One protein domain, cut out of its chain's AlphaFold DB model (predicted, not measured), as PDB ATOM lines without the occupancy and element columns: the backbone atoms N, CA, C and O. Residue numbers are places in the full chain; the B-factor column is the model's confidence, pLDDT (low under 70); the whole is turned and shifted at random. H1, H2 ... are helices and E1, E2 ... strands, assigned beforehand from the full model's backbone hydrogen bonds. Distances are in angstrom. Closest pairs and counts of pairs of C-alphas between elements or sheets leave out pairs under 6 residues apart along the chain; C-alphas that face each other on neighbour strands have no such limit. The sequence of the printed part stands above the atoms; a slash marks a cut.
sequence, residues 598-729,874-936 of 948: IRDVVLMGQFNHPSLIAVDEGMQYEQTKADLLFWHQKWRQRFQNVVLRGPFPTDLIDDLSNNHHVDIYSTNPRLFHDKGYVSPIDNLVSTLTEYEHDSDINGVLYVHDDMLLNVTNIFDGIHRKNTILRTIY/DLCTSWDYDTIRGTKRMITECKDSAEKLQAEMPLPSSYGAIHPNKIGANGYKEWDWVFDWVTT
ATOM      1  N   ILE A 598     186.061  84.466 142.502       86.69
ATOM      2  CA  ILE A 598     185.807  83.113 141.996       86.69
ATOM      3  C   ILE A 598     186.556  82.133 142.904       86.69
ATOM      4  O   ILE A 598     187.779  82.195 143.008       86.69
ATOM      5  N   ARG A 599     185.824  81.263 143.609       87.75
ATOM      6  CA  ARG A 599     186.390  80.357 144.630       87.75
ATOM      7  C   ARG A 599     186.391  78.887 144.215       87.75
ATOM      8  O   ARG A 599     187.199  78.121 144.713       87.75
ATOM      9  N   ASP A 600     185.505  78.535 143.292       91.12
ATOM     10  CA  ASP A 600     185.209  77.178 142.830       91.12
ATOM     11  C   ASP A 600     185.915  76.812 141.512       91.12
ATOM     12  O   ASP A 600     185.535  75.868 140.822       91.12
ATOM     13  N   VAL A 601     186.924  77.594 141.127       94.81
ATOM     14  CA  VAL A 601     187.762  77.371 139.946       94.81
ATOM     15  C   VAL A 601     189.209  77.610 140.348       94.81
ATOM     16  O   VAL A 601     189.509  78.592 141.030       94.81
ATOM     17  N   VAL A 602     190.100  76.726 139.908       97.50
ATOM     18  CA  VAL A 602     191.550  76.929 139.991       97.50
ATOM     19  C   VAL A 602     192.009  77.610 138.711       97.50
ATOM     20  O   VAL A 602     191.785  77.079 137.625       97.50
ATOM     21  N   LEU A 603     192.645  78.776 138.817       96.94
ATOM     22  CA  LEU A 603     193.327  79.386 137.680       96.94
ATOM     23  C   LEU A 603     194.742  78.804 137.573       96.94
ATOM     24  O   LEU A 603     195.513  78.919 138.519       96.94
ATOM     25  N   MET A 604     195.098  78.229 136.427       97.06
ATOM     26  CA  MET A 604     196.452  77.755 136.136       97.06
ATOM     27  C   MET A 604     197.144  78.714 135.162       97.06
ATOM     28  O   MET A 604     196.817  78.736 133.976       97.06
ATOM     29  N   GLY A 605     198.124  79.474 135.651       94.62
ATOM     30  CA  GLY A 605     199.027  80.283 134.835       94.62
ATOM     31  C   GLY A 605     200.185  79.460 134.286       94.62
ATOM     32  O   GLY A 605     200.968  78.912 135.059       94.62
ATOM     33  N   GLN A 606     200.310  79.390 132.964       92.31
ATOM     34  CA  GLN A 606     201.358  78.642 132.271       92.31
ATOM     35  C   GLN A 606     202.452  79.566 131.729       92.31
ATOM     36  O   GLN A 606     202.173  80.499 130.977       92.31
ATOM     37  N   PHE A 607     203.711  79.244 132.023       89.56
ATOM     38  CA  PHE A 607     204.884  80.013 131.608       89.56
ATOM     39  C   PHE A 607     205.787  79.163 130.704       89.56
ATOM     40  O   PHE A 607     206.296  78.125 131.118       89.56
ATOM     41  N   ASN A 608     206.005  79.606 129.461       78.31
ATOM     42  CA  ASN A 608     206.624  78.780 128.409       78.31
ATOM     43  C   ASN A 608     208.122  79.016 128.165       78.31
ATOM     44  O   ASN A 608     208.752  78.252 127.433       78.31
ATOM     45  N   HIS A 609     208.711  80.085 128.706       67.00
ATOM     46  CA  HIS A 609     210.018  80.564 128.255       67.00
ATOM     47  C   HIS A 609     211.141  80.352 129.281       67.00
ATOM     48  O   HIS A 609     211.223  81.105 130.253       67.00
ATOM     49  N   PRO A 610     212.118  79.464 129.001       48.81
ATOM     50  CA  PRO A 610     213.367  79.399 129.758       48.81
ATOM     51  C   PRO A 610     214.188  80.698 129.728       48.81
ATOM     52  O   PRO A 610     215.137  80.814 130.485       48.81
ATOM     53  N   SER A 611     213.852  81.688 128.890       46.81
ATOM     54  CA  SER A 611     214.498  83.013 128.875       46.81
ATOM     55  C   SER A 611     214.023  83.968 129.976       46.81
ATOM     56  O   SER A 611     214.687  84.970 130.212       46.81
ATOM     57  N   LEU A 612     212.948  83.639 130.702       50.50
ATOM     58  CA  LEU A 612     212.697  84.200 132.041       50.50
ATOM     59  C   LEU A 612     213.625  83.557 133.097       50.50
ATOM     60  O   LEU A 612     213.676  83.977 134.237       50.50
ATOM     61  N   ILE A 613     214.363  82.506 132.737       49.66
ATOM     62  CA  ILE A 613     215.051  81.594 133.666       49.66
ATOM     63  C   ILE A 613     216.517  81.389 133.204       49.66
ATOM     64  O   ILE A 613     217.233  80.505 133.666       49.66
ATOM     65  N   ALA A 614     216.990  82.208 132.254       45.44
ATOM     66  CA  ALA A 614     218.226  81.981 131.508       45.44
ATOM     67  C   ALA A 614     219.469  82.508 132.239       45.44
ATOM     68  O   ALA A 614     220.079  83.478 131.812       45.44
ATOM     69  N   VAL A 615     219.809  81.811 133.323       43.84
ATOM     70  CA  VAL A 615     221.134  81.654 133.953       43.84
ATOM     71  C   VAL A 615     222.281  82.493 133.351       43.84
ATOM     72  O   VAL A 615     223.146  81.962 132.659       43.84
ATOM     73  N   ASP A 616     222.333  83.777 133.698       42.94
ATOM     74  CA  ASP A 616     223.568  84.460 134.102       42.94
ATOM     75  C   ASP A 616     223.225  85.740 134.890       42.94
ATOM     76  O   ASP A 616     222.238  86.405 134.599       42.94
ATOM     77  N   GLU A 617     224.039  86.051 135.905       44.34
ATOM     78  CA  GLU A 617     223.956  87.214 136.816       44.34
ATOM     79  C   GLU A 617     222.598  87.471 137.534       44.34
ATOM     80  O   GLU A 617     221.557  87.773 136.953       44.34
ATOM     81  N   GLY A 618     222.610  87.441 138.877       53.56
ATOM     82  CA  GLY A 618     221.407  87.373 139.735       53.56
ATOM     83  C   GLY A 618     220.392  88.533 139.680       53.56
ATOM     84  O   GLY A 618     219.390  88.487 140.389       53.56
ATOM     85  N   MET A 619     220.603  89.552 138.843       46.00
ATOM     86  CA  MET A 619     219.638  90.635 138.620       46.00
ATOM     87  C   MET A 619     218.365  90.137 137.910       46.00
ATOM     88  O   MET A 619     217.268  90.605 138.215       46.00
ATOM     89  N   GLN A 620     218.485  89.156 137.008       62.78
ATOM     90  CA  GLN A 620     217.343  88.634 136.244       62.78
ATOM     91  C   GLN A 620     216.455  87.671 137.060       62.78
ATOM     92  O   GLN A 620     215.249  87.583 136.812       62.78
ATOM     93  N   TYR A 621     217.016  87.005 138.076       68.50
ATOM     94  CA  TYR A 621     216.269  86.134 138.995       68.50
ATOM     95  C   TYR A 621     215.232  86.927 139.805       68.50
ATOM     96  O   TYR A 621     214.044  86.602 139.798       68.50
ATOM     97  N   GLU A 622     215.654  88.028 140.439       71.12
ATOM     98  CA  GLU A 622     214.754  88.866 141.242       71.12
ATOM     99  C   GLU A 622     213.701  89.606 140.404       71.12
ATOM    100  O   GLU A 622     212.590  89.814 140.892       71.12
ATOM    101  N   GLN A 623     213.994  89.931 139.138       72.44
ATOM    102  CA  GLN A 623     212.985  90.444 138.202       72.44
ATOM    103  C   GLN A 623     211.949  89.371 137.841       72.44
ATOM    104  O   GLN A 623     210.757  89.649 137.854       72.44
ATOM    105  N   THR A 624     212.364  88.132 137.581       76.50
ATOM    106  CA  THR A 624     211.431  87.042 137.238       76.50
ATOM    107  C   THR A 624     210.511  86.704 138.406       76.50
ATOM    108  O   THR A 624     209.301  86.571 138.247       76.50
ATOM    109  N   LYS A 625     211.068  86.671 139.617       78.50
ATOM    110  CA  LYS A 625     210.313  86.595 140.870       78.50
ATOM    111  C   LYS A 625     209.378  87.798 141.067       78.50
ATOM    112  O   LYS A 625     208.357  87.673 141.737       78.50
ATOM    113  N   ALA A 626     209.695  88.969 140.515       76.94
ATOM    114  CA  ALA A 626     208.812  90.134 140.551       76.94
ATOM    115  C   ALA A 626     207.649  90.002 139.554       76.94
ATOM    116  O   ALA A 626     206.502  90.191 139.956       76.94
ATOM    117  N   ASP A 627     207.923  89.575 138.319       80.75
ATOM    118  CA  ASP A 627     206.913  89.321 137.286       80.75
ATOM    119  C   ASP A 627     205.921  88.225 137.727       80.75
ATOM    120  O   ASP A 627     204.708  88.413 137.610       80.75
ATOM    121  N   LEU A 628     206.412  87.118 138.304       85.50
ATOM    122  CA  LEU A 628     205.578  86.021 138.821       85.50
ATOM    123  C   LEU A 628     204.697  86.460 140.002       85.50
ATOM    124  O   LEU A 628     203.499  86.172 140.002       85.50
ATOM    125  N   LEU A 629     205.246  87.195 140.980       82.56
ATOM    126  CA  LEU A 629     204.453  87.721 142.101       82.56
ATOM    127  C   LEU A 629     203.422  88.760 141.649       82.56
ATOM    128  O   LEU A 629     202.303  88.757 142.152       82.56
ATOM    129  N   PHE A 630     203.766  89.628 140.695       83.75
ATOM    130  CA  PHE A 630     202.836  90.607 140.131       83.75
ATOM    131  C   PHE A 630     201.667  89.915 139.413       83.75
ATOM    132  O   PHE A 630     200.504  90.251 139.655       83.75
ATOM    133  N   TRP A 631     201.972  88.917 138.575       88.38
ATOM    134  CA  TRP A 631     200.984  88.104 137.862       88.38
ATOM    135  C   TRP A 631     200.060  87.378 138.853       88.38
ATOM    136  O   TRP A 631     198.837  87.520 138.773       88.38
ATOM    137  N   HIS A 632     200.633  86.684 139.845       89.44
ATOM    138  CA  HIS A 632     199.888  86.010 140.915       89.44
ATOM    139  C   HIS A 632     198.985  86.987 141.683       89.44
ATOM    140  O   HIS A 632     197.773  86.775 141.736       89.44
ATOM    141  N   GLN A 633     199.534  88.096 142.198       87.44
ATOM    142  CA  GLN A 633     198.781  89.122 142.930       87.44
ATOM    143  C   GLN A 633     197.546  89.584 142.159       87.44
ATOM    144  O   GLN A 633     196.463  89.674 142.743       87.44
ATOM    145  N   LYS A 634     197.710  89.913 140.874       85.31
ATOM    146  CA  LYS A 634     196.626  90.421 140.033       85.31
ATOM    147  C   LYS A 634     195.526  89.380 139.876       85.31
ATOM    148  O   LYS A 634     194.373  89.660 140.200       85.31
ATOM    149  N   TRP A 635     195.858  88.148 139.500       89.19
ATOM    150  CA  TRP A 635     194.846  87.098 139.387       89.19
ATOM    151  C   TRP A 635     194.198  86.726 140.731       89.19
ATOM    152  O   TRP A 635     192.998  86.443 140.748       89.19
ATOM    153  N   ARG A 636     194.901  86.853 141.867       87.69
ATOM    154  CA  ARG A 636     194.321  86.708 143.218       87.69
ATOM    155  C   ARG A 636     193.279  87.781 143.576       87.69
ATOM    156  O   ARG A 636     192.485  87.555 144.484       87.69
ATOM    157  N   GLN A 637     193.189  88.894 142.836       81.81
ATOM    158  CA  GLN A 637     192.064  89.849 142.936       81.81
ATOM    159  C   GLN A 637     190.751  89.274 142.357       81.81
ATOM    160  O   GLN A 637     189.661  89.795 142.621       81.81
ATOM    161  N   ARG A 638     190.826  88.211 141.538       84.00
ATOM    162  CA  ARG A 638     189.674  87.590 140.859       84.00
ATOM    163  C   ARG A 638     189.440  86.122 141.219       84.00
ATOM    164  O   ARG A 638     188.274  85.730 141.257       84.00
ATOM    165  N   PHE A 639     190.480  85.356 141.543       89.12
ATOM    166  CA  PHE A 639     190.410  83.941 141.928       89.12
ATOM    167  C   PHE A 639     190.954  83.703 143.343       89.12
ATOM    168  O   PHE A 639     191.920  84.340 143.765       89.12
ATOM    169  N   GLN A 640     190.358  82.758 144.075       88.25
ATOM    170  CA  GLN A 640     190.907  82.293 145.352       88.25
ATOM    171  C   GLN A 640     192.155  81.429 145.150       88.25
ATOM    172  O   GLN A 640     193.117  81.585 145.894       88.25
ATOM    173  N   ASN A 641     192.138  80.561 144.138       92.25
ATOM    174  CA  ASN A 641     193.157  79.539 143.915       92.25
ATOM    175  C   ASN A 641     193.861  79.854 142.586       92.25
ATOM    176  O   ASN A 641     193.207  79.901 141.538       92.25
ATOM    177  N   VAL A 642     195.166  80.131 142.637       94.81
ATOM    178  CA  VAL A 642     195.975  80.557 141.485       94.81
ATOM    179  C   VAL A 642     197.291  79.787 141.502       94.81
ATOM    180  O   VAL A 642     198.164  80.069 142.315       94.81
ATOM    181  N   VAL A 643     197.423  78.844 140.574       96.06
ATOM    182  CA  VAL A 643     198.564  77.937 140.448       96.06
ATOM    183  C   VAL A 643     199.464  78.393 139.302       96.06
ATOM    184  O   VAL A 643     198.980  78.679 138.207       96.06
ATOM    185  N   LEU A 644     200.777  78.427 139.519       95.06
ATOM    186  CA  LEU A 644     201.784  78.739 138.504       95.06
ATOM    187  C   LEU A 644     202.478  77.447 138.041       95.06
ATOM    188  O   LEU A 644     203.071  76.722 138.840       95.06
ATOM    189  N   ARG A 645     202.449  77.164 136.735       94.12
ATOM    190  CA  ARG A 645     203.136  76.023 136.104       94.12
ATOM    191  C   ARG A 645     204.095  76.523 135.023       94.12
ATOM    192  O   ARG A 645     203.769  77.418 134.248       94.12
ATOM    193  N   GLY A 646     205.285  75.943 134.951       91.44
ATOM    194  CA  GLY A 646     206.314  76.344 133.988       91.44
ATOM    195  C   GLY A 646     207.654  75.676 134.291       91.44
ATOM    196  O   GLY A 646     207.771  75.006 135.316       91.44
ATOM    197  N   PRO A 647     208.685  75.821 133.440       89.19
ATOM    198  CA  PRO A 647     209.994  75.191 133.627       89.19
ATOM    199  C   PRO A 647     210.823  75.902 134.716       89.19
ATOM    200  O   PRO A 647     211.930  76.380 134.477       89.19
ATOM    201  N   PHE A 648     210.261  76.011 135.919       88.06
ATOM    202  CA  PHE A 648     210.853  76.686 137.066       88.06
ATOM    203  C   PHE A 648     211.904  75.797 137.750       88.06
ATOM    204  O   PHE A 648     211.652  74.602 137.944       88.06
ATOM    205  N   PRO A 649     213.070  76.346 138.129       85.56
ATOM    206  CA  PRO A 649     214.087  75.618 138.872       85.56
ATOM    207  C   PRO A 649     213.663  75.451 140.341       85.56
ATOM    208  O   PRO A 649     212.809  76.183 140.847       85.56
ATOM    209  N   THR A 650     214.241  74.460 141.023       86.00
ATOM    210  CA  THR A 650     213.819  74.067 142.378       86.00
ATOM    211  C   THR A 650     213.998  75.182 143.408       86.00
ATOM    212  O   THR A 650     213.157  75.317 144.279       86.00
ATOM    213  N   ASP A 651     215.027  76.019 143.285       84.50
ATOM    214  CA  ASP A 651     215.276  77.162 144.174       84.50
ATOM    215  C   ASP A 651     214.203  78.259 144.061       84.50
ATOM    216  O   ASP A 651     213.770  78.800 145.079       84.50
ATOM    217  N   LEU A 652     213.712  78.536 142.850       84.12
ATOM    218  CA  LEU A 652     212.601  79.470 142.629       84.12
ATOM    219  C   LEU A 652     211.268  78.922 143.162       84.12
ATOM    220  O   LEU A 652     210.456  79.690 143.674       84.12
ATOM    221  N   ILE A 653     211.055  77.606 143.055       88.25
ATOM    222  CA  ILE A 653     209.889  76.914 143.625       88.25
ATOM    223  C   ILE A 653     209.964  76.921 145.153       88.25
ATOM    224  O   ILE A 653     208.995  77.304 145.804       88.25
ATOM    225  N   ASP A 654     211.112  76.552 145.722       86.19
ATOM    226  CA  ASP A 654     211.331  76.513 147.166       86.19
ATOM    227  C   ASP A 654     211.186  77.913 147.785       86.19
ATOM    228  O   ASP A 654     210.600  78.037 148.859       86.19
ATOM    229  N   ASP A 655     211.648  78.973 147.114       80.38
ATOM    230  CA  ASP A 655     211.402  80.355 147.537       80.38
ATOM    231  C   ASP A 655     209.907  80.697 147.453       80.38
ATOM    232  O   ASP A 655     209.277  80.934 148.484       80.38
ATOM    233  N   LEU A 656     209.305  80.685 146.257       82.81
ATOM    234  CA  LEU A 656     207.925  81.147 146.046       82.81
ATOM    235  C   LEU A 656     206.866  80.321 146.801       82.81
ATOM    236  O   LEU A 656     205.890  80.900 147.279       82.81
ATOM    237  N   SER A 657     207.069  79.016 146.984       86.88
ATOM    238  CA  SER A 657     206.156  78.167 147.758       86.88
ATOM    239  C   SER A 657     206.342  78.343 149.270       86.88
ATOM    240  O   SER A 657     205.387  78.707 149.960       86.88
ATOM    241  N   ASN A 658     207.560  78.155 149.802       80.12
ATOM    242  CA  ASN A 658     207.770  78.153 151.257       80.12
ATOM    243  C   ASN A 658     207.769  79.562 151.869       80.12
ATOM    244  O   ASN A 658     207.340  79.714 153.010       80.12
ATOM    245  N   ASN A 659     208.238  80.582 151.139       68.44
ATOM    246  CA  ASN A 659     208.269  81.959 151.637       68.44
ATOM    247  C   ASN A 659     207.037  82.763 151.191       68.44
ATOM    248  O   ASN A 659     206.503  83.528 151.985       68.44
ATOM    249  N   HIS A 660     206.575  82.639 149.939       71.81
ATOM    250  CA  HIS A 660     205.534  83.541 149.399       71.81
ATOM    251  C   HIS A 660     204.127  82.930 149.367       71.81
ATOM    252  O   HIS A 660     203.201  83.620 148.946       71.81
ATOM    253  N   HIS A 661     203.965  81.679 149.810       76.88
ATOM    254  CA  HIS A 661     202.698  80.933 149.796       76.88
ATOM    255  C   HIS A 661     202.000  80.955 148.422       76.88
ATOM    256  O   HIS A 661     200.780  81.085 148.321       76.88
ATOM    257  N   VAL A 662     202.800  80.843 147.356       86.38
ATOM    258  CA  VAL A 662     202.334  80.716 145.972       86.38
ATOM    259  C   VAL A 662     202.334  79.241 145.582       86.38
ATOM    260  O   VAL A 662     203.365  78.573 145.686       86.38
ATOM    261  N   ASP A 663     201.208  78.746 145.071       92.25
ATOM    262  CA  ASP A 663     201.105  77.395 144.517       92.25
ATOM    263  C   ASP A 663     201.895  77.330 143.197       92.25
ATOM    264  O   ASP A 663     201.403  77.721 142.138       92.25
ATOM    265  N   ILE A 664     203.159  76.902 143.247       93.00
ATOM    266  CA  ILE A 664     204.073  76.890 142.096       93.00
ATOM    267  C   ILE A 664     204.704  75.516 141.885       93.00
ATOM    268  O   ILE A 664     205.230  74.896 142.808       93.00
ATOM    269  N   TYR A 665     204.697  75.052 140.636       93.81
ATOM    270  CA  TYR A 665     205.165  73.717 140.277       93.81
ATOM    271  C   TYR A 665     205.987  73.719 138.985       93.81
ATOM    272  O   TYR A 665     205.629  74.365 137.997       93.81
ATOM    273  N   SER A 666     207.068  72.934 138.971       90.88
ATOM    274  CA  SER A 666     207.878  72.740 137.766       90.88
ATOM    275  C   SER A 666     207.133  71.908 136.722       90.88
ATOM    276  O   SER A 666     206.513  70.895 137.048       90.88
ATOM    277  N   THR A 667     207.277  72.289 135.456       91.12
ATOM    278  CA  THR A 667     207.019  71.433 134.298       91.12
ATOM    279  C   THR A 667     207.815  70.135 134.430       91.12
ATOM    280  O   THR A 667     209.000  70.145 134.766       91.12
ATOM    281  N   ASN A 668     207.179  69.016 134.085       91.00
ATOM    282  CA  ASN A 668     207.788  67.692 133.966       91.00
ATOM    283  C   ASN A 668     209.199  67.737 133.330       91.00
ATOM    284  O   ASN A 668     209.342  68.261 132.220       91.00
ATOM    285  N   PRO A 669     210.242  67.154 133.959       90.38
ATOM    286  CA  PRO A 669     211.624  67.235 133.473       90.38
ATOM    287  C   PRO A 669     211.853  66.787 132.020       90.38
ATOM    288  O   PRO A 669     212.802  67.253 131.394       90.38
ATOM    289  N   ARG A 670     210.990  65.931 131.446       91.94
ATOM    290  CA  ARG A 670     211.036  65.582 130.010       91.94
ATOM    291  C   ARG A 670     210.754  66.789 129.103       91.94
ATOM    292  O   ARG A 670     211.294  66.854 128.001       91.94
ATOM    293  N   LEU A 671     209.893  67.704 129.542       91.06
ATOM    294  CA  LEU A 671     209.359  68.825 128.766       91.06
ATOM    295  C   LEU A 671     209.949  70.183 129.188       91.06
ATOM    296  O   LEU A 671     209.643  71.198 128.578       91.06
ATOM    297  N   PHE A 672     210.844  70.222 130.177       86.12
ATOM    298  CA  PHE A 672     211.419  71.448 130.754       86.12
ATOM    299  C   PHE A 672     212.067  72.416 129.733       86.12
ATOM    300  O   PHE A 672     212.115  73.626 129.947       86.12
ATOM    301  N   HIS A 673     212.552  71.910 128.593       84.75
ATOM    302  CA  HIS A 673     213.136  72.721 127.512       84.75
ATOM    303  C   HIS A 673     212.277  72.775 126.235       84.75
ATOM    304  O   HIS A 673     212.760  73.209 125.188       84.75
ATOM    305  N   ASP A 674     211.009  72.358 126.295       87.06
ATOM    306  CA  ASP A 674     210.121  72.263 125.128       87.06
ATOM    307  C   ASP A 674     209.568  73.609 124.630       87.06
ATOM    308  O   ASP A 674     208.816  73.636 123.660       87.06
ATOM    309  N   LYS A 675     209.934  74.722 125.283       83.50
ATOM    310  CA  LYS A 675     209.476  76.092 124.986       83.50
ATOM    311  C   LYS A 675     207.952  76.277 125.039       83.50
ATOM    312  O   LYS A 675     207.446  77.228 124.443       83.50
ATOM    313  N   GLY A 676     207.233  75.385 125.720       86.00
ATOM    314  CA  GLY A 676     205.779  75.406 125.800       86.00
ATOM    315  C   GLY A 676     205.037  74.597 124.747       86.00
ATOM    316  O   GLY A 676     203.817  74.675 124.711       86.00
ATOM    317  N   TYR A 677     205.708  73.848 123.864       88.88
ATOM    318  CA  TYR A 677     204.997  73.162 122.779       88.88
ATOM    319  C   TYR A 677     204.047  72.051 123.271       88.88
ATOM    320  O   TYR A 677     203.024  71.814 122.635       88.88
ATOM    321  N   VAL A 678     204.360  71.376 124.378       93.25
ATOM    322  CA  VAL A 678     203.631  70.203 124.903       93.25
ATOM    323  C   VAL A 678     203.348  70.345 126.404       93.25
ATOM    324  O   VAL A 678     202.308  69.902 126.889       93.25
ATOM    325  N   SER A 679     204.250  70.994 127.144       93.44
ATOM    326  CA  SER A 679     204.178  71.186 128.593       93.44
ATOM    327  C   SER A 679     202.884  71.819 129.124       93.44
ATOM    328  O   SER A 679     202.468  71.389 130.198       93.44
ATOM    329  N   PRO A 680     202.166  72.725 128.425       95.19
ATOM    330  CA  PRO A 680     200.869  73.214 128.898       95.19
ATOM    331  C   PRO A 680     199.822  72.105 129.045       95.19
ATOM    332  O   PRO A 680     199.026  72.131 129.980       95.19
ATOM    333  N   ILE A 681     199.857  71.092 128.170       96.06
ATOM    334  CA  ILE A 681     198.943  69.941 128.205       96.06
ATOM    335  C   ILE A 681     199.235  69.089 129.449       96.06
ATOM    336  O   ILE A 681     198.329  68.759 130.211       96.06
ATOM    337  N   ASP A 682     200.511  68.765 129.670       96.25
ATOM    338  CA  ASP A 682     200.999  67.944 130.788       96.25
ATOM    339  C   ASP A 682     200.778  68.644 132.145       96.25
ATOM    340  O   ASP A 682     200.340  68.029 133.121       96.25
ATOM    341  N   ASN A 683     200.972  69.965 132.187       96.75
ATOM    342  CA  ASN A 683     200.720  70.810 133.352       96.75
ATOM    343  C   ASN A 683     199.214  70.964 133.657       96.75
ATOM    344  O   ASN A 683     198.828  70.954 134.830       96.75
ATOM    345  N   LEU A 684     198.355  71.048 132.632       97.00
ATOM    346  CA  LEU A 684     196.895  71.062 132.796       97.00
ATOM    347  C   LEU A 684     196.377  69.704 133.287       97.00
ATOM    348  O   LEU A 684     195.597  69.667 134.233       97.00
ATOM    349  N   VAL A 685     196.862  68.590 132.726       96.94
ATOM    350  CA  VAL A 685     196.561  67.235 133.226       96.94
ATOM    351  C   VAL A 685     197.010  67.069 134.678       96.94
ATOM    352  O   VAL A 685     196.255  66.533 135.491       96.94
ATOM    353  N   SER A 686     198.202  67.559 135.026       96.62
ATOM    354  CA  SER A 686     198.719  67.519 136.399       96.62
ATOM    355  C   SER A 686     197.820  68.303 137.358       96.62
ATOM    356  O   SER A 686     197.385  67.756 138.366       96.62
ATOM    357  N   THR A 687     197.448  69.538 137.003       97.62
ATOM    358  CA  THR A 687     196.568  70.384 137.831       97.62
ATOM    359  C   THR A 687     195.156  69.806 137.944       97.62
ATOM    360  O   THR A 687     194.595  69.779 139.031       97.62
ATOM    361  N   LEU A 688     194.584  69.267 136.862       97.19
ATOM    362  CA  LEU A 688     193.295  68.567 136.917       97.19
ATOM    363  C   LEU A 688     193.343  67.355 137.855       97.19
ATOM    364  O   LEU A 688     192.405  67.144 138.613       97.19
ATOM    365  N   THR A 689     194.440  66.592 137.838       95.38
ATOM    366  CA  THR A 689     194.644  65.424 138.714       95.38
ATOM    367  C   THR A 689     194.822  65.814 140.188       95.38
ATOM    368  O   THR A 689     194.495  65.031 141.072       95.38
ATOM    369  N   GLU A 690     195.317  67.020 140.465       95.50
ATOM    370  CA  GLU A 690     195.506  67.546 141.822       95.50
ATOM    371  C   GLU A 690     194.167  67.880 142.505       95.50
ATOM    372  O   GLU A 690     193.986  67.586 143.685       95.50
ATOM    373  N   TYR A 691     193.200  68.410 141.743       95.50
ATOM    374  CA  TYR A 691     191.892  68.847 142.251       95.50
ATOM    375  C   TYR A 691     190.706  67.940 141.847       95.50
ATOM    376  O   TYR A 691     189.565  68.263 142.168       95.50
ATOM    377  N   GLU A 692     190.914  66.786 141.190       93.69
ATOM    378  CA  GLU A 692     189.810  65.911 140.716       93.69
ATOM    379  C   GLU A 692     188.947  65.275 141.823       93.69
ATOM    380  O   GLU A 692     187.960  64.594 141.533       93.69
ATOM    381  N   HIS A 693     189.321  65.451 143.091       93.88
ATOM    382  CA  HIS A 693     188.587  64.958 144.260       93.88
ATOM    383  C   HIS A 693     188.185  66.073 145.241       93.88
ATOM    384  O   HIS A 693     187.601  65.772 146.283       93.88
ATOM    385  N   ASP A 694     188.462  67.342 144.924       93.56
ATOM    386  CA  ASP A 694     188.012  68.474 145.735       93.56
ATOM    387  C   ASP A 694     186.552  68.820 145.395       93.56
ATOM    388  O   ASP A 694     186.217  69.158 144.259       93.56
ATOM    389  N   SER A 695     185.662  68.723 146.385       90.12
ATOM    390  CA  SER A 695     184.233  69.011 146.221       90.12
ATOM    391  C   SER A 695     183.912  70.495 146.036       90.12
ATOM    392  O   SER A 695     182.839  70.810 145.516       90.12
ATOM    393  N   ASP A 696     184.811  71.391 146.448       89.88
ATOM    394  CA  ASP A 696     184.646  72.839 146.309       89.88
ATOM    395  C   ASP A 696     185.077  73.343 144.917       89.88
ATOM    396  O   ASP A 696     184.690  74.448 144.525       89.88
ATOM    397  N   ILE A 697     185.841  72.551 144.150       94.62
ATOM    398  CA  ILE A 697     186.410  72.942 142.851       94.62
ATOM    399  C   ILE A 697     185.647  72.296 141.688       94.62
ATOM    400  O   ILE A 697     185.714  71.094 141.439       94.62
ATOM    401  N   ASN A 698     184.964  73.128 140.899       95.56
ATOM    402  CA  ASN A 698     184.216  72.712 139.711       95.56
ATOM    403  C   ASN A 698     185.097  72.482 138.471       95.56
ATOM    404  O   ASN A 698     184.665  71.796 137.546       95.56
ATOM    405  N   GLY A 699     186.300  73.064 138.404       96.88
ATOM    406  CA  GLY A 699     187.193  72.922 137.246       96.88
ATOM    407  C   GLY A 699     188.482  73.737 137.317       96.88
ATOM    408  O   GLY A 699     188.641  74.608 138.174       96.88
ATOM    409  N   VAL A 700     189.376  73.473 136.363       98.19
ATOM    410  CA  VAL A 700     190.635  74.202 136.157       98.19
ATOM    411  C   VAL A 700     190.502  75.096 134.925       98.19
ATOM    412  O   VAL A 700     190.117  74.634 133.853       98.19
ATOM    413  N   LEU A 701     190.830  76.377 135.078       96.81
ATOM    414  CA  LEU A 701     190.949  77.361 134.005       96.81
ATOM    415  C   LEU A 701     192.435  77.597 133.712       96.81
ATOM    416  O   LEU A 701     193.102  78.339 134.429       96.81
ATOM    417  N   TYR A 702     192.951  76.964 132.666       95.19
ATOM    418  CA  TYR A 702     194.297  77.206 132.151       95.19
ATOM    419  C   TYR A 702     194.330  78.489 131.311       95.19
ATOM    420  O   TYR A 702     193.450  78.726 130.479       95.19
ATOM    421  N   VAL A 703     195.359  79.305 131.553       93.25
ATOM    422  CA  VAL A 703     195.676  80.535 130.822       93.25
ATOM    423  C   VAL A 703     197.180  80.674 130.586       93.25
ATOM    424  O   VAL A 703     197.995  80.272 131.422       93.25
ATOM    425  N   HIS A 704     197.558  81.304 129.477       89.38
ATOM    426  CA  HIS A 704     198.945  81.691 129.228       89.38
ATOM    427  C   HIS A 704     199.427  82.899 130.044       89.38
ATOM    428  O   HIS A 704     198.651  83.797 130.369       89.38
ATOM    429  N   ASP A 705     200.738  82.952 130.311       81.94
ATOM    430  CA  ASP A 705     201.439  84.075 130.952       81.94
ATOM    431  C   ASP A 705     201.128  85.447 130.325       81.94
ATOM    432  O   ASP A 705     201.024  86.449 131.036       81.94
ATOM    433  N   ASP A 706     200.945  85.485 129.001       81.06
ATOM    434  CA  ASP A 706     200.655  86.685 128.217       81.06
ATOM    435  C   ASP A 706     199.201  86.821 127.776       81.06
ATOM    436  O   ASP A 706     198.931  87.594 126.862       81.06
ATOM    437  N   MET A 707     198.274  86.111 128.420       82.69
ATOM    438  CA  MET A 707     196.844  86.217 128.151       82.69
ATOM    439  C   MET A 707     196.084  86.774 129.361       82.69
ATOM    440  O   MET A 707     196.390  86.483 130.515       82.69
ATOM    441  N   LEU A 708     195.043  87.555 129.083       84.06
ATOM    442  CA  LEU A 708     194.070  88.061 130.044       84.06
ATOM    443  C   LEU A 708     192.645  87.714 129.610       84.06
ATOM    444  O   LEU A 708     192.359  87.585 128.421       84.06
ATOM    445  N   LEU A 709     191.746  87.583 130.586       83.25
ATOM    446  CA  LEU A 709     190.365  87.145 130.378       83.25
ATOM    447  C   LEU A 709     189.364  88.137 130.978       83.25
ATOM    448  O   LEU A 709     189.573  88.649 132.081       83.25
ATOM    449  N   ASN A 710     188.223  88.334 130.313       80.62
ATOM    450  CA  ASN A 710     187.089  89.070 130.877       80.62
ATOM    451  C   ASN A 710     186.324  88.196 131.881       80.62
ATOM    452  O   ASN A 710     185.212  87.713 131.650       80.62
ATOM    453  N   VAL A 711     186.925  88.005 133.054       77.81
ATOM    454  CA  VAL A 711     186.366  87.207 134.157       77.81
ATOM    455  C   VAL A 711     185.215  87.903 134.904       77.81
ATOM    456  O   VAL A 711     184.931  87.597 136.064       77.81
ATOM    457  N   THR A 712     184.554  88.852 134.235       74.19
ATOM    458  CA  THR A 712     183.347  89.549 134.696       74.19
ATOM    459  C   THR A 712     182.061  89.019 134.060       74.19
ATOM    460  O   THR A 712     180.979  89.375 134.525       74.19
ATOM    461  N   ASN A 713     182.167  88.213 132.996       71.88
ATOM    462  CA  ASN A 713     181.045  87.504 132.370       71.88
ATOM    463  C   ASN A 713     181.398  86.087 131.868       71.88
ATOM    464  O   ASN A 713     180.490  85.360 131.485       71.88
ATOM    465  N   ILE A 714     182.671  85.664 131.907       79.50
ATOM    466  CA  ILE A 714     183.147  84.358 131.392       79.50
ATOM    467  C   ILE A 714     182.399  83.117 131.920       79.50
ATOM    468  O   ILE A 714     182.435  82.064 131.294       79.50
ATOM    469  N   PHE A 715     181.735  83.231 133.074       83.25
ATOM    470  CA  PHE A 715     180.941  82.165 133.687       83.25
ATOM    471  C   PHE A 715     179.457  82.538 133.882       83.25
ATOM    472  O   PHE A 715     178.726  81.785 134.526       83.25
ATOM    473  N   ASP A 716     178.991  83.682 133.369       77.69
ATOM    474  CA  ASP A 716     177.584  84.081 133.488       77.69
ATOM    475  C   ASP A 716     176.727  83.161 132.593       77.69
ATOM    476  O   ASP A 716     176.871  83.150 131.374       77.69
ATOM    477  N   GLY A 717     175.853  82.352 133.203       75.94
ATOM    478  CA  GLY A 717     175.032  81.345 132.510       75.94
ATOM    479  C   GLY A 717     175.724  79.999 132.234       75.94
ATOM    480  O   GLY A 717     175.059  79.060 131.806       75.94
ATOM    481  N   ILE A 718     177.023  79.872 132.518       84.31
ATOM    482  CA  ILE A 718     177.810  78.657 132.258       84.31
ATOM    483  C   ILE A 718     177.583  77.607 133.352       84.31
ATOM    484  O   ILE A 718     177.859  77.849 134.531       84.31
ATOM    485  N   HIS A 719     177.156  76.399 132.972       88.56
ATOM    486  CA  HIS A 719     177.007  75.285 133.908       88.56
ATOM    487  C   HIS A 719     178.355  74.570 134.115       88.56
ATOM    488  O   HIS A 719     178.677  73.551 133.505       88.56
ATOM    489  N   ARG A 720     179.165  75.141 135.014       90.19
ATOM    490  CA  ARG A 720     180.575  74.783 135.281       90.19
ATOM    491  C   ARG A 720     180.887  73.285 135.434       90.19
ATOM    492  O   ARG A 720     182.009  72.892 135.159       90.19
ATOM    493  N   LYS A 721     179.927  72.440 135.832       90.62
ATOM    494  CA  LYS A 721     180.130  70.985 135.988       90.62
ATOM    495  C   LYS A 721     180.031  70.171 134.685       90.62
ATOM    496  O   LYS A 721     180.382  68.993 134.712       90.62
ATOM    497  N   ASN A 722     179.560  70.746 133.573       91.56
ATOM    498  CA  ASN A 722     179.510  70.065 132.265       91.56
ATOM    499  C   ASN A 722     179.837  70.947 131.038       91.56
ATOM    500  O   ASN A 722     179.834  70.440 129.916       91.56
ATOM    501  N   THR A 723     180.140  72.235 131.221       94.25
ATOM    502  CA  THR A 723     180.594  73.124 130.140       94.25
ATOM    503  C   THR A 723     182.117  73.270 130.126       94.25
ATOM    504  O   THR A 723     182.703  73.746 131.097       94.25
ATOM    505  N   ILE A 724     182.745  72.932 129.000       94.50
ATOM    506  CA  ILE A 724     184.124  73.307 128.655       94.50
ATOM    507  C   ILE A 724     184.122  74.727 128.063       94.50
ATOM    508  O   ILE A 724     183.202  75.080 127.326       94.50
ATOM    509  N   LEU A 725     185.160  75.528 128.324       92.81
ATOM    510  CA  LEU A 725     185.415  76.774 127.580       92.81
ATOM    511  C   LEU A 725     186.681  76.624 126.731       92.81
ATOM    512  O   LEU A 725     187.681  76.103 127.226       92.81
ATOM    513  N   ARG A 726     186.653  77.110 125.484       88.12
ATOM    514  CA  ARG A 726     187.820  77.142 124.576       88.12
ATOM    515  C   ARG A 726     187.877  78.431 123.761       88.12
ATOM    516  O   ARG A 726     186.832  78.966 123.399       88.12
ATOM    517  N   THR A 727     189.071  78.918 123.438       82.31
ATOM    518  CA  THR A 727     189.243  80.134 122.626       82.31
ATOM    519  C   THR A 727     188.977  79.928 121.136       82.31
ATOM    520  O   THR A 727     189.234  78.863 120.581       82.31
ATOM    521  N   ILE A 728     188.478  80.979 120.476       75.06
ATOM    522  CA  ILE A 728     188.320  81.076 119.016       75.06
ATOM    523  C   ILE A 728     188.702  82.476 118.510       75.06
ATOM    524  O   ILE A 728     188.555  83.466 119.229       75.06
ATOM    525  N   TYR A 729     189.166  82.586 117.264       65.62
ATOM    526  CA  TYR A 729     189.578  83.874 116.692       65.62
ATOM    527  C   TYR A 729     188.415  84.844 116.454       65.62
ATOM    528  O   TYR A 729     187.392  84.494 115.867       65.62
ATOM    529  N   ASP A 874     185.648  84.321 122.537       77.25
ATOM    530  CA  ASP A 874     186.230  85.250 121.563       77.25
ATOM    531  C   ASP A 874     187.596  85.795 122.034       77.25
ATOM    532  O   ASP A 874     187.680  86.508 123.044       77.25
ATOM    533  N   LEU A 875     188.648  85.509 121.259       78.94
ATOM    534  CA  LEU A 875     190.038  85.902 121.496       78.94
ATOM    535  C   LEU A 875     190.492  87.077 120.608       78.94
ATOM    536  O   LEU A 875     190.438  87.002 119.375       78.94
ATOM    537  N   CYS A 876     191.008  88.136 121.239       79.38
ATOM    538  CA  CYS A 876     191.741  89.242 120.612       79.38
ATOM    539  C   CYS A 876     193.258  88.972 120.641       79.38
ATOM    540  O   CYS A 876     193.884  88.921 121.700       79.38
ATOM    541  N   THR A 877     193.854  88.773 119.467       78.88
ATOM    542  CA  THR A 877     195.247  88.328 119.291       78.88
ATOM    543  C   THR A 877     195.746  88.700 117.887       78.88
ATOM    544  O   THR A 877     194.971  89.175 117.058       78.88
ATOM    545  N   SER A 878     197.031  88.479 117.601       75.31
ATOM    546  CA  SER A 878     197.610  88.578 116.256       75.31
ATOM    547  C   SER A 878     198.766  87.586 116.080       75.31
ATOM    548  O   SER A 878     199.429  87.206 117.049       75.31
ATOM    549  N   TRP A 879     199.013  87.191 114.828       72.38
ATOM    550  CA  TRP A 879     200.172  86.395 114.408       72.38
ATOM    551  C   TRP A 879     201.344  87.253 113.884       72.38
ATOM    552  O   TRP A 879     202.435  86.728 113.683       72.38
ATOM    553  N   ASP A 880     201.163  88.567 113.693       75.31
ATOM    554  CA  ASP A 880     202.279  89.497 113.449       75.31
ATOM    555  C   ASP A 880     202.946  89.836 114.791       75.31
ATOM    556  O   ASP A 880     202.549  90.777 115.485       75.31
ATOM    557  N   TYR A 881     203.936  89.024 115.164       70.62
ATOM    558  CA  TYR A 881     204.730  89.170 116.387       70.62
ATOM    559  C   TYR A 881     205.621  90.422 116.406       70.62
ATOM    560  O   TYR A 881     205.960  90.892 117.490       70.62
ATOM    561  N   ASP A 882     205.995  90.956 115.240       71.06
ATOM    562  CA  ASP A 882     206.992  92.024 115.124       71.06
ATOM    563  C   ASP A 882     206.366  93.428 115.197       71.06
ATOM    564  O   ASP A 882     207.018  94.368 115.657       71.06
ATOM    565  N   THR A 883     205.115  93.604 114.738       75.25
ATOM    566  CA  THR A 883     204.473  94.934 114.632       75.25
ATOM    567  C   THR A 883     203.066  95.053 115.228       75.25
ATOM    568  O   THR A 883     202.568  96.180 115.347       75.25
ATOM    569  N   ILE A 884     202.410  93.945 115.612       76.44
ATOM    570  CA  ILE A 884     201.021  93.968 116.118       76.44
ATOM    571  C   ILE A 884     200.852  93.257 117.467       76.44
ATOM    572  O   ILE A 884     200.366  93.905 118.395       76.44
ATOM    573  N   ARG A 885     201.187  91.966 117.606       76.81
ATOM    574  CA  ARG A 885     200.832  91.126 118.775       76.81
ATOM    575  C   ARG A 885     201.289  91.761 120.093       76.81
ATOM    576  O   ARG A 885     202.386  92.301 120.190       76.81
ATOM    577  N   GLY A 886     200.421  91.737 121.105       72.06
ATOM    578  CA  GLY A 886     200.635  92.391 122.403       72.06
ATOM    579  C   GLY A 886     200.497  93.919 122.377       72.06
ATOM    580  O   GLY A 886     199.982  94.509 123.328       72.06
ATOM    581  N   THR A 887     200.900  94.572 121.283       74.31
ATOM    582  CA  THR A 887     200.946  96.034 121.194       74.31
ATOM    583  C   THR A 887     199.567  96.694 121.313       74.31
ATOM    584  O   THR A 887     198.517  96.148 120.969       74.31
ATOM    585  N   LYS A 888     199.597  97.979 121.673       71.31
ATOM    586  CA  LYS A 888     198.445  98.899 121.736       71.31
ATOM    587  C   LYS A 888     197.671  98.999 120.401       71.31
ATOM    588  O   LYS A 888     196.505  99.393 120.389       71.31
ATOM    589  N   ARG A 889     198.300  98.621 119.278       75.56
ATOM    590  CA  ARG A 889     197.680  98.564 117.947       75.56
ATOM    591  C   ARG A 889     196.719  97.380 117.816       75.56
ATOM    592  O   ARG A 889     195.591  97.599 117.389       75.56
ATOM    593  N   MET A 890     197.103  96.185 118.274       77.81
ATOM    594  CA  MET A 890     196.249  94.983 118.263       77.81
ATOM    595  C   MET A 890     194.916  95.229 118.978       77.81
ATOM    596  O   MET A 890     193.850  94.938 118.449       77.81
ATOM    597  N   ILE A 891     194.991  95.861 120.151       71.94
ATOM    598  CA  ILE A 891     193.852  96.269 120.985       71.94
ATOM    599  C   ILE A 891     192.848  97.132 120.189       71.94
ATOM    600  O   ILE A 891     191.632  96.993 120.339       71.94
ATOM    601  N   THR A 892     193.353  97.999 119.307       70.56
ATOM    602  CA  THR A 892     192.538  98.864 118.440       70.56
ATOM    603  C   THR A 892     192.013  98.103 117.218       70.56
ATOM    604  O   THR A 892     190.833  98.204 116.895       70.56
ATOM    605  N   GLU A 893     192.846  97.285 116.567       72.62
ATOM    606  CA  GLU A 893     192.471  96.497 115.383       72.62
ATOM    607  C   GLU A 893     191.423  95.411 115.691       72.62
ATOM    608  O   GLU A 893     190.548  95.166 114.859       72.62
ATOM    609  N   CYS A 894     191.427  94.837 116.902       71.94
ATOM    610  CA  CYS A 894     190.336  93.994 117.402       71.94
ATOM    611  C   CYS A 894     189.008  94.768 117.415       71.94
ATOM    612  O   CYS A 894     188.035  94.322 116.806       71.94
ATOM    613  N   LYS A 895     188.978  95.958 118.040       66.12
ATOM    614  CA  LYS A 895     187.787  96.826 118.121       66.12
ATOM    615  C   LYS A 895     187.222  97.152 116.745       66.12
ATOM    616  O   LYS A 895     186.048  96.902 116.485       66.12
ATOM    617  N   ASP A 896     188.084  97.649 115.871       64.44
ATOM    618  CA  ASP A 896     187.761  97.996 114.495       64.44
ATOM    619  C   ASP A 896     187.231  96.806 113.683       64.44
ATOM    620  O   ASP A 896     186.431  97.000 112.769       64.44
ATOM    621  N   SER A 897     187.704  95.590 113.967       61.81
ATOM    622  CA  SER A 897     187.241  94.360 113.318       61.81
ATOM    623  C   SER A 897     185.867  93.938 113.832       61.81
ATOM    624  O   SER A 897     184.965  93.671 113.038       61.81
ATOM    625  N   ALA A 898     185.662  93.949 115.151       60.34
ATOM    626  CA  ALA A 898     184.380  93.579 115.736       60.34
ATOM    627  C   ALA A 898     183.265  94.568 115.365       60.34
ATOM    628  O   ALA A 898     182.177  94.129 115.009       60.34
ATOM    629  N   GLU A 899     183.521  95.882 115.370       60.84
ATOM    630  CA  GLU A 899     182.523  96.889 114.963       60.84
ATOM    631  C   GLU A 899     182.100  96.737 113.483       60.84
ATOM    632  O   GLU A 899     180.975  97.088 113.134       60.84
ATOM    633  N   LYS A 900     182.943  96.139 112.623       58.72
ATOM    634  CA  LYS A 900     182.602  95.786 111.227       58.72
ATOM    635  C   LYS A 900     181.826  94.466 111.109       58.72
ATOM    636  O   LYS A 900     181.002  94.333 110.211       58.72
ATOM    637  N   LEU A 901     182.057  93.511 112.014       55.53
ATOM    638  CA  LEU A 901     181.345  92.223 112.080       55.53
ATOM    639  C   LEU A 901     179.976  92.316 112.794       55.53
ATOM    640  O   LEU A 901     179.125  91.450 112.618       55.53
ATOM    641  N   GLN A 902     179.739  93.371 113.581       57.59
ATOM    642  CA  GLN A 902     178.561  93.560 114.449       57.59
ATOM    643  C   GLN A 902     177.220  93.840 113.733       57.59
ATOM    644  O   GLN A 902     176.227  94.116 114.402       57.59
ATOM    645  N   ALA A 903     177.150  93.778 112.401       50.22
ATOM    646  CA  ALA A 903     175.951  94.169 111.655       50.22
ATOM    647  C   ALA A 903     174.770  93.175 111.750       50.22
ATOM    648  O   ALA A 903     173.624  93.603 111.626       50.22
ATOM    649  N   GLU A 904     175.025  91.872 111.952       45.19
ATOM    650  CA  GLU A 904     174.016  90.816 111.706       45.19
ATOM    651  C   GLU A 904     173.882  89.735 112.807       45.19
ATOM    652  O   GLU A 904     173.150  88.765 112.616       45.19
ATOM    653  N   MET A 905     174.539  89.865 113.973       40.28
ATOM    654  CA  MET A 905     174.546  88.815 115.019       40.28
ATOM    655  C   MET A 905     174.257  89.327 116.449       40.28
ATOM    656  O   MET A 905     174.666  90.436 116.797       40.28
ATOM    657  N   PRO A 906     173.589  88.527 117.312       38.16
ATOM    658  CA  PRO A 906     173.359  88.869 118.717       38.16
ATOM    659  C   PRO A 906     174.622  88.681 119.578       38.16
ATOM    660  O   PRO A 906     175.341  87.693 119.442       38.16
ATOM    661  N   LEU A 907     174.870  89.619 120.497       45.66
ATOM    662  CA  LEU A 907     176.014  89.603 121.422       45.66
ATOM    663  C   LEU A 907     175.752  88.699 122.641       45.66
ATOM    664  O   LEU A 907     174.620  88.643 123.127       45.66
ATOM    665  N   PRO A 908     176.809  88.074 123.195       45.69
ATOM    666  CA  PRO A 908     177.382  88.642 124.420       45.69
ATOM    667  C   PRO A 908     178.926  88.605 124.454       45.69
ATOM    668  O   PRO A 908     179.523  87.912 125.276       45.69
ATOM    669  N   SER A 909     179.599  89.381 123.596       51.94
ATOM    670  CA  SER A 909     181.069  89.459 123.581       51.94
ATOM    671  C   SER A 909     181.608  90.854 123.254       51.94
ATOM    672  O   SER A 909     181.072  91.577 122.416       51.94
ATOM    673  N   SER A 910     182.711  91.199 123.915       54.53
ATOM    674  CA  SER A 910     183.620  92.293 123.562       54.53
ATOM    675  C   SER A 910     185.036  91.915 124.023       54.53
ATOM    676  O   SER A 910     185.623  92.587 124.871       54.53
ATOM    677  N   TYR A 911     185.519  90.783 123.493       62.19
ATOM    678  CA  TYR A 911     186.729  90.038 123.886       62.19
ATOM    679  C   TYR A 911     186.587  89.361 125.253       62.19
ATOM    680  O   TYR A 911     186.656  89.992 126.308       62.19
ATOM    681  N   GLY A 912     186.376  88.043 125.216       71.31
ATOM    682  CA  GLY A 912     186.434  87.190 126.402       71.31
ATOM    683  C   GLY A 912     187.875  86.838 126.784       71.31
ATOM    684  O   GLY A 912     188.151  86.645 127.966       71.31
ATOM    685  N   ALA A 913     188.786  86.836 125.805       80.62
ATOM    686  CA  ALA A 913     190.228  86.684 125.973       80.62
ATOM    687  C   ALA A 913     191.014  87.721 125.147       80.62
ATOM    688  O   ALA A 913     190.565  88.156 124.083       80.62
ATOM    689  N   ILE A 914     192.204  88.105 125.611       79.75
ATOM    690  CA  ILE A 914     193.130  89.012 124.917       79.75
ATOM    691  C   ILE A 914     194.591  88.680 125.253       79.75
ATOM    692  O   ILE A 914     194.876  88.368 126.403       79.75
ATOM    693  N   HIS A 915     195.522  88.789 124.295       79.62
ATOM    694  CA  HIS A 915     196.971  88.736 124.580       79.62
ATOM    695  C   HIS A 915     197.570  90.150 124.730       79.62
ATOM    696  O   HIS A 915     197.917  90.760 123.715       79.62
ATOM    697  N   PRO A 916     197.667  90.732 125.943       71.75
ATOM    698  CA  PRO A 916     198.368  92.002 126.165       71.75
ATOM    699  C   PRO A 916     199.869  91.957 125.841       71.75
ATOM    700  O   PRO A 916     200.480  90.915 125.617       71.75
ATOM    701  N   ASN A 917     200.497  93.129 125.931       70.81
ATOM    702  CA  ASN A 917     201.931  93.258 126.171       70.81
ATOM    703  C   ASN A 917     202.379  92.355 127.344       70.81
ATOM    704  O   ASN A 917     201.835  92.479 128.441       70.81
ATOM    705  N   LYS A 918     203.414  91.519 127.158       72.50
ATOM    706  CA  LYS A 918     204.028  90.756 128.266       72.50
ATOM    707  C   LYS A 918     204.614  91.703 129.326       72.50
ATOM    708  O   LYS A 918     205.200  92.728 128.964       72.50
ATOM    709  N   ILE A 919     204.525  91.318 130.608       72.00
ATOM    710  CA  ILE A 919     205.031  92.092 131.763       72.00
ATOM    711  C   ILE A 919     206.492  92.511 131.534       72.00
ATOM    712  O   ILE A 919     206.770  93.700 131.395       72.00
ATOM    713  N   GLY A 920     207.405  91.552 131.360       65.44
ATOM    714  CA  GLY A 920     208.830  91.820 131.124       65.44
ATOM    715  C   GLY A 920     209.184  92.501 129.789       65.44
ATOM    716  O   GLY A 920     210.356  92.780 129.555       65.44
ATOM    717  N   ALA A 921     208.214  92.774 128.903       67.19
ATOM    718  CA  ALA A 921     208.449  93.445 127.619       67.19
ATOM    719  C   ALA A 921     208.063  94.936 127.618       67.19
ATOM    720  O   ALA A 921     208.676  95.718 126.896       67.19
ATOM    721  N   ASN A 922     207.045  95.335 128.392       67.12
ATOM    722  CA  ASN A 922     206.567  96.729 128.451       67.12
ATOM    723  C   ASN A 922     206.420  97.278 129.884       67.12
ATOM    724  O   ASN A 922     206.179  98.469 130.055       67.12
ATOM    725  N   GLY A 923     206.596  96.442 130.908       74.56
ATOM    726  CA  GLY A 923     206.518  96.815 132.317       74.56
ATOM    727  C   GLY A 923     205.125  96.675 132.937       74.56
ATOM    728  O   GLY A 923     204.117  96.422 132.275       74.56
ATOM    729  N   TYR A 924     205.086  96.860 134.257       79.44
ATOM    730  CA  TYR A 924     203.889  96.655 135.074       79.44
ATOM    731  C   TYR A 924     202.720  97.568 134.709       79.44
ATOM    732  O   TYR A 924     201.587  97.114 134.772       79.44
ATOM    733  N   LYS A 925     202.962  98.827 134.317       77.75
ATOM    734  CA  LYS A 925     201.903  99.828 134.083       77.75
ATOM    735  C   LYS A 925     200.966  99.426 132.941       77.75
ATOM    736  O   LYS A 925     199.748  99.517 133.063       77.75
ATOM    737  N   GLU A 926     201.539  98.951 131.843       77.25
ATOM    738  CA  GLU A 926     200.816  98.450 130.681       77.25
ATOM    739  C   GLU A 926     199.951  97.236 131.034       77.25
ATOM    740  O   GLU A 926     198.785  97.192 130.646       77.25
ATOM    741  N   TRP A 927     200.495  96.266 131.775       80.94
ATOM    742  CA  TRP A 927     199.771  95.040 132.130       80.94
ATOM    743  C   TRP A 927     198.712  95.298 133.211       80.94
ATOM    744  O   TRP A 927     197.587  94.819 133.081       80.94
ATOM    745  N   ASP A 928     199.043  96.109 134.226       79.25
ATOM    746  CA  ASP A 928     198.129  96.641 135.246       79.25
ATOM    747  C   ASP A 928     196.876  97.211 134.581       79.25
ATOM    748  O   ASP A 928     195.777  96.730 134.836       79.25
ATOM    749  N   TRP A 929     197.051  98.134 133.630       77.50
ATOM    750  CA  TRP A 929     195.934  98.762 132.933       77.50
ATOM    751  C   TRP A 929     195.093  97.788 132.084       77.50
ATOM    752  O   TRP A 929     193.868  97.902 132.090       77.50
ATOM    753  N   VAL A 930     195.687  96.822 131.364       77.25
ATOM    754  CA  VAL A 930     194.868  95.860 130.588       77.25
ATOM    755  C   VAL A 930     194.101  94.917 131.522       77.25
ATOM    756  O   VAL A 930     192.935  94.624 131.254       77.25
ATOM    757  N   PHE A 931     194.699  94.491 132.642       81.00
ATOM    758  CA  PHE A 931     194.010  93.708 133.674       81.00
ATOM    759  C   PHE A 931     192.846  94.502 134.289       81.00
ATOM    760  O   PHE A 931     191.728  93.996 134.417       81.00
ATOM    761  N   ASP A 932     193.088  95.776 134.597       74.75
ATOM    762  CA  ASP A 932     192.094  96.747 135.051       74.75
ATOM    763  C   ASP A 932     190.976  96.967 134.030       74.75
ATOM    764  O   ASP A 932     189.818  97.102 134.416       74.75
ATOM    765  N   TRP A 933     191.260  96.936 132.730       74.19
ATOM    766  CA  TRP A 933     190.212  97.025 131.720       74.19
ATOM    767  C   TRP A 933     189.361  95.739 131.618       74.19
ATOM    768  O   TRP A 933     188.133  95.828 131.674       74.19
ATOM    769  N   VAL A 934     189.959  94.541 131.516       73.69
ATOM    770  CA  VAL A 934     189.175  93.299 131.300       73.69
ATOM    771  C   VAL A 934     188.312  92.892 132.499       73.69
ATOM    772  O   VAL A 934     187.313  92.199 132.325       73.69
ATOM    773  N   THR A 935     188.666  93.308 133.719       72.38
ATOM    774  CA  THR A 935     187.985  92.878 134.958       72.38
ATOM    775  C   THR A 935     186.807  93.765 135.392       72.38
ATOM    776  O   THR A 935     186.147  93.468 136.390       72.38
ATOM    777  N   THR A 936     186.517  94.854 134.669       62.41
ATOM    778  CA  THR A 936     185.704  95.979 135.183       62.41
ATOM    779  C   THR A 936     184.382  96.231 134.452       62.41
ATOM    780  O   THR A 936     183.814  97.319 134.546       62.41
TER     781      THR A 936
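This is residues 598 to 729 and 874 to 936 of the 948 residues of the protein "Hypothetical protein" of Pseudo-nitzschia australis (UniProt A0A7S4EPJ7). Look first for a twisted sheet of four parallel strands in three layers, with H1 and H2 on one face and H3 on the other. Past its E4 edge is a smaller lobe, the parallel strands E5 and E6 with H4 packed on E6; residues 614 to 619 and 900 to 907 stick out. The 195 printed residues include six named helices and six named strands, in the order E1 H1 E2 H2 E3 H3 E4 E5 E6 H4 H5 H6, a mixed class; the larger sheet's order is E3 E2 E1 E4. The whole is compact, with a radius of gyration of the C-alphas of 17.3 A and spans of 54 by 43 by 29 A.

Begin at inner strand E1, residues 598 to 606, which bends by 80 degrees at residue 601. Its parallel neighbours are E2, residues 639 to 646, with N 643 and O 603 within hydrogen-bond range at 2.8 A, and edge strand E4, residues 699 to 704, with N 604 and O 701 at 2.8 A. Edge strand E3, residues 663 to 666, is parallel to E2, with N 665 and O 644 at 2.9 A. H1, residues 619 to 636, is on this sheet at a height of 11.3 A. H3, residues 679 to 691, is on the opposite face at 7.6 A; its closest C-alphas to E4 are Leu 688 and Val 700, 6.3 A. H2, residues 650 to 658, comes closest to E3 at the C-alphas of Ile 653 and Ile 664, 6.0 A. E1, H1, E2 and E2, H2, E3 are strand-helix-strand units, parallel neighbours with a helix between; E3, H3, E4 is a split one, with E2 and E1 between its strands; the three crossovers are right-handed. H6, residues 924 to 934, only just touches H1, with 3 pairs of C-alphas within 8 A, the closest Lys 634 and Phe 931, 7.6 A. H5, residues 919 to 922, is close to H1 but not clearly touching, at the C-alphas of Asp 627 and Ile 919, 6.5 A. E5, residues 723 to 729, is near E4 and parallel to E6, residues 874 to 876, with N 875 and O 728 at 2.9 A. H4, residues 888 to 901, comes closest to E6 at the C-alphas of Cys 876 and Cys 894, 5.9 A. Every O i to N i+4 pair is within range in H1, H2, H3 and H6, and 7 of 10 in H4; H5 is too short for one.

Find C-alpha 598 at (185.807, 83.113, 141.996), where E1 begins, 18.9 A long. H1 measures 26.0 A, H4 20.7 A. H6 ends at C-alpha 934, (189.175, 93.299, 131.300).

Residues 730 to 873 are cut out, with 6.1 A between C-alphas 729 and 874. The links E1 to H1, E3 to H3, E4 to E5, E6 to H4 and H4 to H5 are long. Mean pLDDT of the printed part is 79.3; 36 residues are under 70, among them 609 to 621 and 895 to 911.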